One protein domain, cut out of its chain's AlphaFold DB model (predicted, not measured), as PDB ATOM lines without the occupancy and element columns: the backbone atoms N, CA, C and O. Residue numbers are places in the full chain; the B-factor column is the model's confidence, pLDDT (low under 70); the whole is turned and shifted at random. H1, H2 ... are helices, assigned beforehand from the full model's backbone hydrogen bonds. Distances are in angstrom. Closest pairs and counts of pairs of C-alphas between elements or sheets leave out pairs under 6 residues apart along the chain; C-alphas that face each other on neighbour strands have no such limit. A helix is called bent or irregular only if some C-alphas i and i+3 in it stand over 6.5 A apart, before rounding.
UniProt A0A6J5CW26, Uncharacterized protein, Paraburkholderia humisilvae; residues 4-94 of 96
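Overview. This is residues 4 to 94 of the 96 residues of an uncharacterized protein of Paraburkholderia humisilvae (UniProt A0A6J5CW26). The longest helix, H4, is part of an open, winding string of short helices, with H2 and H3 touching crosswise and H1 near H3. H4 and H5 touch no helix, and residues 79 to 94, with H6, stick out as a tail. The printed part has 91 residues with six named helices, H1 to H6 in order, and no named strand: all helix. It is extended, radius of gyration of the C-alphas 20.5 A, and flat, spanning 66 by 35 by 18 A.

Along the chain. H4, residues 42 to 53, is 16.8 A long. H5, residues 63 to 73, is 15.3 A long and irregular: C-alphas 64 and 67 are 7.5 A apart. H1, residues 4 to 13, is 14.3 A long and begins at C-alpha 4 (167.580, 153.080, 157.182). H2 is residues 18 to 25, H3 residues 29 to 37. H6, residues 87 to 92, ends at C-alpha 92 (130.829, 166.598, 122.235).

Arrangement. H4 is apart from H3 and H5. H2 and H3 touch about perpendicular, 84 degrees; their closest C-alphas, of Ala 22 and Arg 29, are 5.2 A apart. H1 and H3 are close but not clearly touching, the closest C-alphas, of Leu 4 and Leu 36, 7.0 A apart. Every O i to N i+4 pair is within hydrogen-bond range in H1, H2, H3, H4 and H6; in H5, 5 of 7.

Size, cuts and confidence. The C-alphas farthest apart, of Pro 30 and Lys 94, are 66.5 A apart. The printed part has no cut; the link H5 to H6 is long. Residues 39 to 43 and 77 to 94 have pLDDT under 70.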
ATOM      1  N   LEU A   4     167.088 154.448 157.018       87.69
ATOM      2  CA  LEU A   4     167.580 153.080 157.182       87.69
ATOM      3  C   LEU A   4     166.446 152.043 157.243       87.69
ATOM      4  O   LEU A   4     166.575 150.950 156.685       87.69
ATOM      5  N   SER A   5     165.332 152.366 157.903       88.44
ATOM      6  CA  SER A   5     164.163 151.481 157.924       88.44
ATOM      7  C   SER A   5     163.533 151.338 156.539       88.44
ATOM      8  O   SER A   5     163.125 150.235 156.185       88.44
ATOM      9  N   GLN A   6     163.525 152.402 155.730       91.62
ATOM     10  CA  GLN A   6     163.050 152.346 154.342       91.62
ATOM     11  C   GLN A   6     163.930 151.425 153.481       91.62
ATOM     12  O   GLN A   6     163.404 150.594 152.743       91.62
ATOM     13  N   ILE A   7     165.260 151.488 153.637       91.38
ATOM     14  CA  ILE A   7     166.197 150.575 152.954       91.38
ATOM     15  C   ILE A   7     165.902 149.118 153.323       91.38
ATOM     16  O   ILE A   7     165.753 148.274 152.442       91.38
ATOM     17  N   LYS A   8     165.783 148.812 154.622       91.19
ATOM     18  CA  LYS A   8     165.488 147.447 155.091       91.19
ATOM     19  C   LYS A   8     164.167 146.926 154.542       91.19
ATOM     20  O   LYS A   8     164.094 145.772 154.127       91.19
ATOM     21  N   GLN A   9     163.145 147.775 154.527       92.56
ATOM     22  CA  GLN A   9     161.840 147.428 153.987       92.56
ATOM     23  C   GLN A   9     161.913 147.135 152.484       92.56
ATOM     24  O   GLN A   9     161.366 146.126 152.050       92.56
ATOM     25  N   LEU A  10     162.626 147.948 151.701       93.62
ATOM     26  CA  LEU A  10     162.767 147.719 150.262       93.62
ATOM     27  C   LEU A  10     163.553 146.434 149.955       93.62
ATOM     28  O   LEU A  10     163.180 145.689 149.051       93.62
ATOM     29  N   ILE A  11     164.608 146.141 150.724       92.62
ATOM     30  CA  ILE A  11     165.355 144.878 150.610       92.62
ATOM     31  C   ILE A  11     164.426 143.685 150.860       92.62
ATOM     32  O   ILE A  11     164.462 142.720 150.097       92.62
ATOM     33  N   ALA A  12     163.585 143.764 151.898       91.12
ATOM     34  CA  ALA A  12     162.623 142.716 152.226       91.12
ATOM     35  C   ALA A  12     161.555 142.549 151.131       91.12
ATOM     36  O   ALA A  12     161.266 141.426 150.739       91.12
ATOM     37  N   GLN A  13     161.022 143.649 150.592       92.75
ATOM     38  CA  GLN A  13     160.027 143.630 149.510       92.75
ATOM     39  C   GLN A  13     160.562 143.030 148.206       92.75
ATOM     40  O   GLN A  13     159.816 142.381 147.482       92.75
ATOM     41  N   ARG A  14     161.844 143.248 147.895       92.88
ATOM     42  CA  ARG A  14     162.501 142.688 146.702       92.88
ATOM     43  C   ARG A  14     163.112 141.307 146.936       92.88
ATOM     44  O   ARG A  14     163.836 140.829 146.066       92.88
ATOM     45  N   GLU A  15     162.923 140.734 148.127       91.44
ATOM     46  CA  GLU A  15     163.502 139.454 148.553       91.44
ATOM     47  C   GLU A  15     165.008 139.344 148.250       91.44
ATOM     48  O   GLU A  15     165.537 138.271 147.962       91.44
ATOM     49  N   THR A  16     165.727 140.474 148.278       87.75
ATOM     50  CA  THR A  16     167.110 140.530 147.797       87.75
ATOM     51  C   THR A  16     168.045 139.949 148.858       87.75
ATOM     52  O   THR A  16     168.173 140.530 149.943       87.75
ATOM     53  N   PRO A  17     168.757 138.839 148.583       87.94
ATOM     54  CA  PRO A  17     169.633 138.235 149.576       87.94
ATOM     55  C   PRO A  17     170.776 139.179 149.955       87.94
ATOM     56  O   PRO A  17     171.411 139.783 149.093       87.94
ATOM     57  N   SER A  18     171.117 139.240 151.245       84.69
ATOM     58  CA  SER A  18     172.248 140.053 151.739       84.69
ATOM     59  C   SER A  18     173.579 139.766 151.029       84.69
ATOM     60  O   SER A  18     174.381 140.677 150.857       84.69
ATOM     61  N   ALA A  19     173.812 138.522 150.596       86.12
ATOM     62  CA  ALA A  19     174.986 138.151 149.807       86.12
ATOM     63  C   ALA A  19     174.976 138.822 148.424       86.12
ATOM     64  O   ALA A  19     175.957 139.450 148.041       86.12
ATOM     65  N   ARG A  20     173.831 138.787 147.733       90.12
ATOM     66  CA  ARG A  20     173.667 139.435 146.431       90.12
ATOM     67  C   ARG A  20     173.793 140.953 146.532       90.12
ATOM     68  O   ARG A  20     174.404 141.579 145.676       90.12
ATOM     69  N   LEU A  21     173.242 141.550 147.586       91.81
ATOM     70  CA  LEU A  21     173.369 142.988 147.811       91.81
ATOM     71  C   LEU A  21     174.821 143.392 148.111       91.81
ATOM     72  O   LEU A  21     175.284 144.411 147.613       91.81
ATOM     73  N   ALA A  22     175.552 142.582 148.879       89.94
ATOM     74  CA  ALA A  22     176.969 142.800 149.156       89.94
ATOM     75  C   ALA A  22     177.816 142.764 147.868       89.94
ATOM     76  O   ALA A  22     178.647 143.648 147.665       89.94
ATOM     77  N   GLU A  23     177.543 141.811 146.968       91.75
ATOM     78  CA  GLU A  23     178.155 141.747 145.631       91.75
ATOM     79  C   GLU A  23     177.857 142.999 144.797       91.75
ATOM     80  O   GLU A  23     178.776 143.606 144.257       91.75
ATOM     81  N   LEU A  24     176.584 143.405 144.715       91.25
ATOM     82  CA  LEU A  24     176.156 144.561 143.916       91.25
ATOM     83  C   LEU A  24     176.769 145.878 144.402       91.25
ATOM     84  O   LEU A  24     177.052 146.759 143.596       91.25
ATOM     85  N   VAL A  25     176.965 146.016 145.713       90.38
ATOM     86  CA  VAL A  25     177.542 147.217 146.337       90.38
ATOM     87  C   VAL A  25     179.079 147.147 146.387       90.38
ATOM     88  O   VAL A  25     179.730 148.146 146.679       90.38
ATOM     89  N   GLY A  26     179.681 145.990 146.089       91.00
ATOM     90  CA  GLY A  26     181.132 145.808 146.116       91.00
ATOM     91  C   GLY A  26     181.734 145.847 147.524       91.00
ATOM     92  O   GLY A  26     182.890 146.234 147.689       91.00
ATOM     93  N   ILE A  27     180.968 145.465 148.554       91.12
ATOM     94  CA  ILE A  27     181.435 145.436 149.948       91.12
ATOM     95  C   ILE A  27     181.288 144.045 150.555       91.12
ATOM     96  O   ILE A  27     180.401 143.276 150.199       91.12
ATOM     97  N   ALA A  28     182.134 143.718 151.533       90.44
ATOM     98  CA  ALA A  28     182.018 142.455 152.253       90.44
ATOM     99  C   ALA A  28     180.681 142.370 153.016       90.44
ATOM    100  O   ALA A  28     180.257 143.327 153.669       90.44
ATOM    101  N   ARG A  29     180.039 141.195 153.001       88.69
ATOM    102  CA  ARG A  29     178.749 140.957 153.674       88.69
ATOM    103  C   ARG A  29     178.724 141.367 155.161       88.69
ATOM    104  O   ARG A  29     177.728 141.968 155.561       88.69
ATOM    105  N   PRO A  30     179.764 141.119 155.987       88.19
ATOM    106  CA  PRO A  30     179.784 141.599 157.373       88.19
ATOM    107  C   PRO A  30     179.712 143.127 157.479       88.19
ATOM    108  O   PRO A  30     179.014 143.647 158.345       88.19
ATOM    109  N   ASN A  31     180.363 143.848 156.561       85.81
ATOM    110  CA  ASN A  31     180.325 145.310 156.528       85.81
ATOM    111  C   ASN A  31     178.920 145.801 156.175       85.81
ATOM    112  O   ASN A  31     178.403 146.679 156.858       85.81
ATOM    113  N   LEU A  32     178.264 145.176 155.188       87.56
ATOM    114  CA  LEU A  32     176.870 145.473 154.846       87.56
ATOM    115  C   LEU A  32     175.935 145.277 156.051       87.56
ATOM    116  O   LEU A  32     175.103 146.135 156.329       87.56
ATOM    117  N   VAL A  33     176.079 144.173 156.793       87.19
ATOM    118  CA  VAL A  33     175.270 143.903 157.996       87.19
ATOM    119  C   VAL A  33     175.513 144.957 159.078       87.19
ATOM    120  O   VAL A  33     174.555 145.452 159.674       87.19
ATOM    121  N   THR A  34     176.768 145.349 159.306       87.19
ATOM    122  CA  THR A  34     177.116 146.413 160.257       87.19
ATOM    123  C   THR A  34     176.515 147.753 159.844       87.19
ATOM    124  O   THR A  34     175.888 148.406 160.678       87.19
ATOM    125  N   THR A  35     176.609 148.142 158.572       85.19
ATOM    126  CA  THR A  35     175.973 149.362 158.050       85.19
ATOM    127  C   THR A  35     174.459 149.316 158.239       85.19
ATOM    128  O   THR A  35     173.870 150.248 158.784       85.19
ATOM    129  N   LEU A  36     173.823 148.192 157.893       86.19
ATOM    130  CA  LEU A  36     172.383 148.017 158.075       86.19
ATOM    131  C   LEU A  36     171.969 147.953 159.555       86.19
ATOM    132  O   LEU A  36     170.804 148.176 159.876       86.19
ATOM    133  N   SER A  37     172.884 147.684 160.486       84.12
ATOM    134  CA  SER A  37     172.582 147.722 161.923       84.12
ATOM    135  C   SER A  37     172.355 149.144 162.453       84.12
ATOM    136  O   SER A  37     171.725 149.293 163.497       84.12
ATOM    137  N   GLY A  38     172.811 150.177 161.733       74.25
ATOM    138  CA  GLY A  38     172.585 151.584 162.082       74.25
ATOM    139  C   GLY A  38     173.330 152.070 163.326       74.25
ATOM    140  O   GLY A  38     173.026 153.144 163.832       74.25
ATOM    141  N   LYS A  39     174.294 151.297 163.842       68.19
ATOM    142  CA  LYS A  39     174.960 151.593 165.121       68.19
ATOM    143  C   LYS A  39     175.877 152.827 165.098       68.19
ATOM    144  O   LYS A  39     176.181 153.339 166.168       68.19
ATOM    145  N   HIS A  40     176.300 153.320 163.926       58.25
ATOM    146  CA  HIS A  40     177.284 154.410 163.816       58.25
ATOM    147  C   HIS A  40     177.119 155.271 162.553       58.25
ATOM    148  O   HIS A  40     178.028 155.317 161.728       58.25
ATOM    149  N   ASP A  41     175.991 155.965 162.379       66.69
ATOM    150  CA  ASP A  41     175.864 156.917 161.264       66.69
ATOM    151  C   ASP A  41     175.695 158.369 161.725       66.69
ATOM    152  O   ASP A  41     174.611 158.952 161.709       66.69
ATOM    153  N   THR A  42     176.811 158.977 162.139       62.12
ATOM    154  CA  THR A  42     176.867 160.409 162.465       62.12
ATOM    155  C   THR A  42     176.552 161.276 161.240       62.12
ATOM    156  O   THR A  42     175.928 162.324 161.383       62.12
ATOM    157  N   ARG A  43     176.917 160.839 160.025       69.81
ATOM    158  CA  ARG A  43     176.659 161.602 158.790       69.81
ATOM    159  C   ARG A  43     175.167 161.633 158.463       69.81
ATOM    160  O   ARG A  43     174.653 162.702 158.142       69.81
ATOM    161  N   GLY A  44     174.478 160.506 158.637       76.88
ATOM    162  CA  GLY A  44     173.020 160.425 158.572       76.88
ATOM    163  C   GLY A  44     172.350 161.389 159.552       76.88
ATOM    164  O   GLY A  44     171.492 162.165 159.151       76.88
ATOM    165  N   SER A  45     172.828 161.451 160.803       80.06
ATOM    166  CA  SER A  45     172.231 162.333 161.819       80.06
ATOM    167  C   SER A  45     172.345 163.831 161.503       80.06
ATOM    168  O   SER A  45     171.408 164.588 161.755       80.06
ATOM    169  N   THR A  46     173.459 164.281 160.913       85.00
ATOM    170  CA  THR A  46     173.613 165.679 160.484       85.00
ATOM    171  C   THR A  46     172.687 166.007 159.314       85.00
ATOM    172  O   THR A  46     172.060 167.064 159.302       85.00
ATOM    173  N   LEU A  47     172.569 165.100 158.344       83.62
ATOM    174  CA  LEU A  47     171.674 165.267 157.200       83.62
ATOM    175  C   LEU A  47     170.194 165.255 157.613       83.62
ATOM    176  O   LEU A  47     169.405 166.036 157.078       83.62
ATOM    177  N   ASP A  48     169.822 164.426 158.589       86.75
ATOM    178  CA  ASP A  48     168.489 164.430 159.202       86.75
ATOM    179  C   ASP A  48     168.203 165.765 159.907       86.75
ATOM    180  O   ASP A  48     167.122 166.330 159.746       86.75
ATOM    181  N   ALA A  49     169.181 166.314 160.638       89.31
ATOM    182  CA  ALA A  49     169.044 167.613 161.298       89.31
ATOM    183  C   ALA A  49     168.865 168.766 160.294       89.31
ATOM    184  O   ALA A  49     168.012 169.630 160.500       89.31
ATOM    185  N   ILE A  50     169.622 168.765 159.188       90.12
ATOM    186  CA  ILE A  50     169.481 169.757 158.110       90.12
ATOM    187  C   ILE A  50     168.094 169.655 157.464       90.12
ATOM    188  O   ILE A  50     167.426 170.672 157.296       90.12
ATOM    189  N   ALA A  51     167.635 168.444 157.137       90.38
ATOM    190  CA  ALA A  51     166.301 168.245 156.574       90.38
ATOM    191  C   ALA A  51     165.209 168.732 157.538       90.38
ATOM    192  O   ALA A  51     164.316 169.469 157.123       90.38
ATOM    193  N   GLY A  52     165.330 168.417 158.832       92.00
ATOM    194  CA  GLY A  52     164.420 168.909 159.866       92.00
ATOM    195  C   GLY A  52     164.369 170.438 159.941       92.00
ATOM    196  O   GLY A  52     163.282 171.009 160.002       92.00
ATOM    197  N   ALA A  53     165.520 171.112 159.854       96.06
ATOM    198  CA  ALA A  53     165.591 172.575 159.820       96.06
ATOM    199  C   ALA A  53     164.903 173.186 158.582       96.06
ATOM    200  O   ALA A  53     164.408 174.308 158.644       96.06
ATOM    201  N   LEU A  54     164.841 172.444 157.472       95.25
ATOM    202  CA  LEU A  54     164.177 172.842 156.228       95.25
ATOM    203  C   LEU A  54     162.713 172.373 156.138       95.25
ATOM    204  O   LEU A  54     162.106 172.501 155.077       95.25
ATOM    205  N   ASN A  55     162.144 171.822 157.218       93.31
ATOM    206  CA  ASN A  55     160.822 171.182 157.212       93.31
ATOM    207  C   ASN A  55     160.691 170.094 156.119       93.31
ATOM    208  O   ASN A  55     159.668 169.972 155.446       93.31
ATOM    209  N   ALA A  56     161.756 169.315 155.928       92.38
ATOM    210  CA  ALA A  56     161.873 168.265 154.923       92.38
ATOM    211  C   ALA A  56     162.187 166.901 155.564       92.38
ATOM    212  O   ALA A  56     162.620 166.807 156.714       92.38
ATOM    213  N   GLN A  57     161.980 165.820 154.804       90.31
ATOM    214  CA  GLN A  57     162.295 164.449 155.215       90.31
ATOM    215  C   GLN A  57     163.031 163.690 154.109       90.31
ATOM    216  O   GLN A  57     162.780 163.899 152.924       90.31
ATOM    217  N   TRP A  58     163.900 162.759 154.508       88.00
ATOM    218  CA  TRP A  58     164.572 161.839 153.593       88.00
ATOM    219  C   TRP A  58     163.655 160.674 153.214       88.00
ATOM    220  O   TRP A  58     163.134 159.960 154.079       88.00
ATOM    221  N   VAL A  59     163.498 160.449 151.910       91.56
ATOM    222  CA  VAL A  59     162.692 159.355 151.363       91.56
ATOM    223  C   VAL A  59     163.532 158.543 150.385       91.56
ATOM    224  O   VAL A  59     164.171 159.090 149.490       91.56
ATOM    225  N   LEU A  60     163.531 157.224 150.564       92.94
ATOM    226  CA  LEU A  60     164.067 156.277 149.601       92.94
ATOM    227  C   LEU A  60     163.044 156.093 148.483       92.94
ATOM    228  O   LEU A  60     161.947 155.586 148.715       92.94
ATOM    229  N   VAL A  61     163.422 156.470 147.267       94.94
ATOM    230  CA  VAL A  61     162.564 156.359 146.089       94.94
ATOM    231  C   VAL A  61     163.117 155.255 145.187       94.94
ATOM    232  O   VAL A  61     164.228 155.401 144.677       94.94
ATOM    233  N   PRO A  62     162.389 154.140 144.986       94.62
ATOM    234  CA  PRO A  62     162.725 153.170 143.952       94.62
ATOM    235  C   PRO A  62     162.817 153.843 142.579       94.62
ATOM    236  O   PRO A  62     162.001 154.710 142.263       94.62
ATOM    237  N   ASN A  63     163.789 153.444 141.758       94.50
ATOM    238  CA  ASN A  63     164.072 154.097 140.474       94.50
ATOM    239  C   ASN A  63     162.843 154.154 139.553       94.50
ATOM    240  O   ASN A  63     162.637 155.147 138.862       94.50
ATOM    241  N   GLU A  64     161.991 153.130 139.589       94.38
ATOM    242  CA  GLU A  64     160.727 153.068 138.848       94.38
ATOM    243  C   GLU A  64     159.726 154.187 139.205       94.38
ATOM    244  O   GLU A  64     158.797 154.452 138.444       94.38
ATOM    245  N   HIS A  65     159.911 154.872 140.336       95.12
ATOM    246  CA  HIS A  65     159.063 155.971 140.801       95.12
ATOM    247  C   HIS A  65     159.761 157.335 140.775       95.12
ATOM    248  O   HIS A  65     159.104 158.353 141.004       95.12
ATOM    249  N   LEU A  66     161.060 157.388 140.465       92.94
ATOM    250  CA  LEU A  66     161.858 158.614 140.545       92.94
ATOM    251  C   LEU A  66     161.281 159.738 139.675       92.94
ATOM    252  O   LEU A  66     161.037 160.831 140.176       92.94
ATOM    253  N   ALA A  67     160.936 159.442 138.420       90.31
ATOM    254  CA  ALA A  67     160.371 160.428 137.496       90.31
ATOM    255  C   ALA A  67     159.019 161.008 137.964       90.31
ATOM    256  O   ALA A  67     158.643 162.121 137.600       90.31
ATOM    257  N   ALA A  68     158.241 160.259 138.750       90.06
ATOM    258  CA  ALA A  68     157.011 160.779 139.341       90.06
ATOM    259  C   ALA A  68     157.322 161.742 140.494       90.06
ATOM    260  O   ALA A  68     156.759 162.833 140.547       90.06
ATOM    261  N   VAL A  69     158.261 161.376 141.370       91.94
ATOM    262  CA  VAL A  69     158.692 162.225 142.490       91.94
ATOM    263  C   VAL A  69     159.342 163.516 141.990       91.94
ATOM    264  O   VAL A  69     159.006 164.592 142.477       91.94
ATOM    265  N   GLU A  70     160.208 163.443 140.978       91.56
ATOM    266  CA  GLU A  70     160.854 164.619 140.379       91.56
ATOM    267  C   GLU A  70     159.841 165.613 139.807       91.56
ATOM    268  O   GLU A  70     159.990 166.818 140.003       91.56
ATOM    269  N   ARG A  71     158.776 165.129 139.153       88.44
ATOM    270  CA  ARG A  71     157.697 165.997 138.656       88.44
ATOM    271  C   ARG A  71     156.985 166.730 139.788       88.44
ATOM    272  O   ARG A  71     156.787 167.939 139.688       88.44
ATOM    273  N   VAL A  72     156.671 166.024 140.875       90.00
ATOM    274  CA  VAL A  72     156.040 166.618 142.064       90.00
ATOM    275  C   VAL A  72     156.952 167.674 142.695       90.00
ATOM    276  O   VAL A  72     156.501 168.785 142.964       90.00
ATOM    277  N   LEU A  73     158.242 167.371 142.875       89.50
ATOM    278  CA  LEU A  73     159.217 168.312 143.444       89.50
ATOM    279  C   LEU A  73     159.468 169.527 142.540       89.50
ATOM    280  O   LEU A  73     159.708 170.622 143.041       89.50
ATOM    281  N   ALA A  74     159.365 169.363 141.220       88.44
ATOM    282  CA  ALA A  74     159.446 170.454 140.251       88.44
ATOM    283  C   ALA A  74     158.175 171.329 140.200       88.44
ATOM    284  O   ALA A  74     158.108 172.247 139.382       88.44
ATOM    285  N   GLY A  75     157.159 171.035 141.022       83.25
ATOM    286  CA  GLY A  75     155.876 171.738 141.024       83.25
ATOM    287  C   GLY A  75     154.998 171.434 139.807       83.25
ATOM    288  O   GLY A  75     154.034 172.156 139.567       83.25
ATOM    289  N   ARG A  76     155.318 170.386 139.035       70.62
ATOM    290  CA  ARG A  76     154.639 169.999 137.784       70.62
ATOM    291  C   ARG A  76     153.569 168.931 138.017       70.62
ATOM    292  O   ARG A  76     153.602 167.872 137.401       70.62
ATOM    293  N   ASP A  77     152.643 169.253 138.914       59.38
ATOM    294  CA  ASP A  77     151.394 168.538 139.198       59.38
ATOM    295  C   ASP A  77     151.459 167.284 140.091       59.38
ATOM    296  O   ASP A  77     151.984 166.229 139.748       59.38
ATOM    297  N   ALA A  78     150.768 167.390 141.230       52.28
ATOM    298  CA  ALA A  78     150.141 166.273 141.942       52.28
ATOM    299  C   ALA A  78     148.622 166.205 141.641       52.28
ATOM    300  O   ALA A  78     147.839 165.726 142.460       52.28
ATOM    301  N   GLY A  79     148.185 166.748 140.499       55.72
ATOM    302  CA  GLY A  79     146.787 166.775 140.063       55.72
ATOM    303  C   GLY A  79     146.535 165.877 138.846       55.72
ATOM    304  O   GLY A  79     147.476 165.594 138.105       55.72
ATOM    305  N   PRO A  80     145.285 165.416 138.627       56.66
ATOM    306  CA  PRO A  80     144.918 164.701 137.409       56.66
ATOM    307  C   PRO A  80     145.247 165.565 136.191       56.66
ATOM    308  O   PRO A  80     144.993 166.769 136.210       56.66
ATOM    309  N   ASP A  81     145.829 164.922 135.182       59.59
ATOM    310  CA  ASP A  81     146.332 165.505 133.940       59.59
ATOM    311  C   ASP A  81     145.306 166.473 133.327       59.59
ATOM    312  O   ASP A  81     144.327 166.056 132.709       59.59
ATOM    313  N   ARG A  82     145.474 167.780 133.573       56.31
ATOM    314  CA  ARG A  82     144.532 168.814 133.110       56.31
ATOM    315  C   ARG A  82     144.642 169.060 131.607       56.31
ATOM    316  O   ARG A  82     143.756 169.694 131.041       56.31
ATOM    317  N   GLU A  83     145.707 168.567 130.978       57.03
ATOM    318  CA  GLU A  83     145.900 168.616 129.526       57.03
ATOM    319  C   GLU A  83     145.308 167.392 128.814       57.03
ATOM    320  O   GLU A  83     145.115 167.416 127.593       57.03
ATOM    321  N   ALA A  84     144.941 166.338 129.552       58.56
ATOM    322  CA  ALA A  84     144.139 165.264 128.995       58.56
ATOM    323  C   ALA A  84     142.744 165.812 128.668       58.56
ATOM    324  O   ALA A  84     142.006 166.238 129.559       58.56
ATOM    325  N   LYS A  85     142.375 165.792 127.377       51.53
ATOM    326  CA  LYS A  85     141.015 166.113 126.920       51.53
ATOM    327  C   LYS A  85     140.016 165.397 127.819       51.53
ATOM    328  O   LYS A  85     140.063 164.170 127.942       51.53
ATOM    329  N   SER A  86     139.128 166.166 128.442       56.38
ATOM    330  CA  SER A  86     138.097 165.604 129.304       56.38
ATOM    331  C   SER A  86     137.287 164.593 128.494       56.38
ATOM    332  O   SER A  86     137.046 164.793 127.302       56.38
ATOM    333  N   ALA A  87     136.824 163.506 129.120       63.03
ATOM    334  CA  ALA A  87     135.919 162.558 128.463       63.03
ATOM    335  C   ALA A  87     134.689 163.270 127.857       63.03
ATOM    336  O   ALA A  87     134.134 162.814 126.861       63.03
ATOM    337  N   VAL A  88     134.322 164.435 128.403       61.19
ATOM    338  CA  VAL A  88     133.288 165.328 127.868       61.19
ATOM    339  C   VAL A  88     133.679 165.924 126.503       61.19
ATOM    340  O   VAL A  88     132.851 165.937 125.595       61.19
ATOM    341  N   ASP A  89     134.938 166.325 126.297       61.12
ATOM    342  CA  ASP A  89     135.423 166.893 125.025       61.12
ATOM    343  C   ASP A  89     135.466 165.849 123.899       61.12
ATOM    344  O   ASP A  89     135.244 166.166 122.729       61.12
ATOM    345  N   LEU A  90     135.722 164.583 124.245       62.16
ATOM    346  CA  LEU A  90     135.701 163.468 123.293       62.16
ATOM    347  C   LEU A  90     134.280 163.110 122.835       62.16
ATOM    348  O   LEU A  90     134.109 162.641 121.710       62.16
ATOM    349  N   PHE A  91     133.268 163.337 123.679       59.59
ATOM    350  CA  PHE A  91     131.870 163.035 123.357       59.59
ATOM    351  C   PHE A  91     131.151 164.176 122.622       59.59
ATOM    352  O   PHE A  91     130.315 163.900 121.764       59.59
ATOM    353  N   VAL A  92     131.488 165.443 122.885       64.06
ATOM    354  CA  VAL A  92     130.829 166.598 122.235       64.06
ATOM    355  C   VAL A  92     131.359 166.856 120.813       64.06
ATOM    356  O   VAL A  92     130.632 167.376 119.972       64.06
ATOM    357  N   GLY A  93     132.582 166.423 120.486       57.06
ATOM    358  CA  GLY A  93     133.172 166.583 119.147       57.06
ATOM    359  C   GLY A  93     132.691 165.591 118.076       57.06
ATOM    360  O   GLY A  93     133.201 165.626 116.956       57.06
ATOM    361  N   LYS A  94     131.756 164.683 118.398       54.53
ATOM    362  CA  LYS A  94     131.315 163.596 117.505       54.53
ATOM    363  C   LYS A  94     129.801 163.598 117.266       54.53
ATOM    364  O   LYS A  94     129.157 162.567 117.420       54.53
TER     365      LYS A  94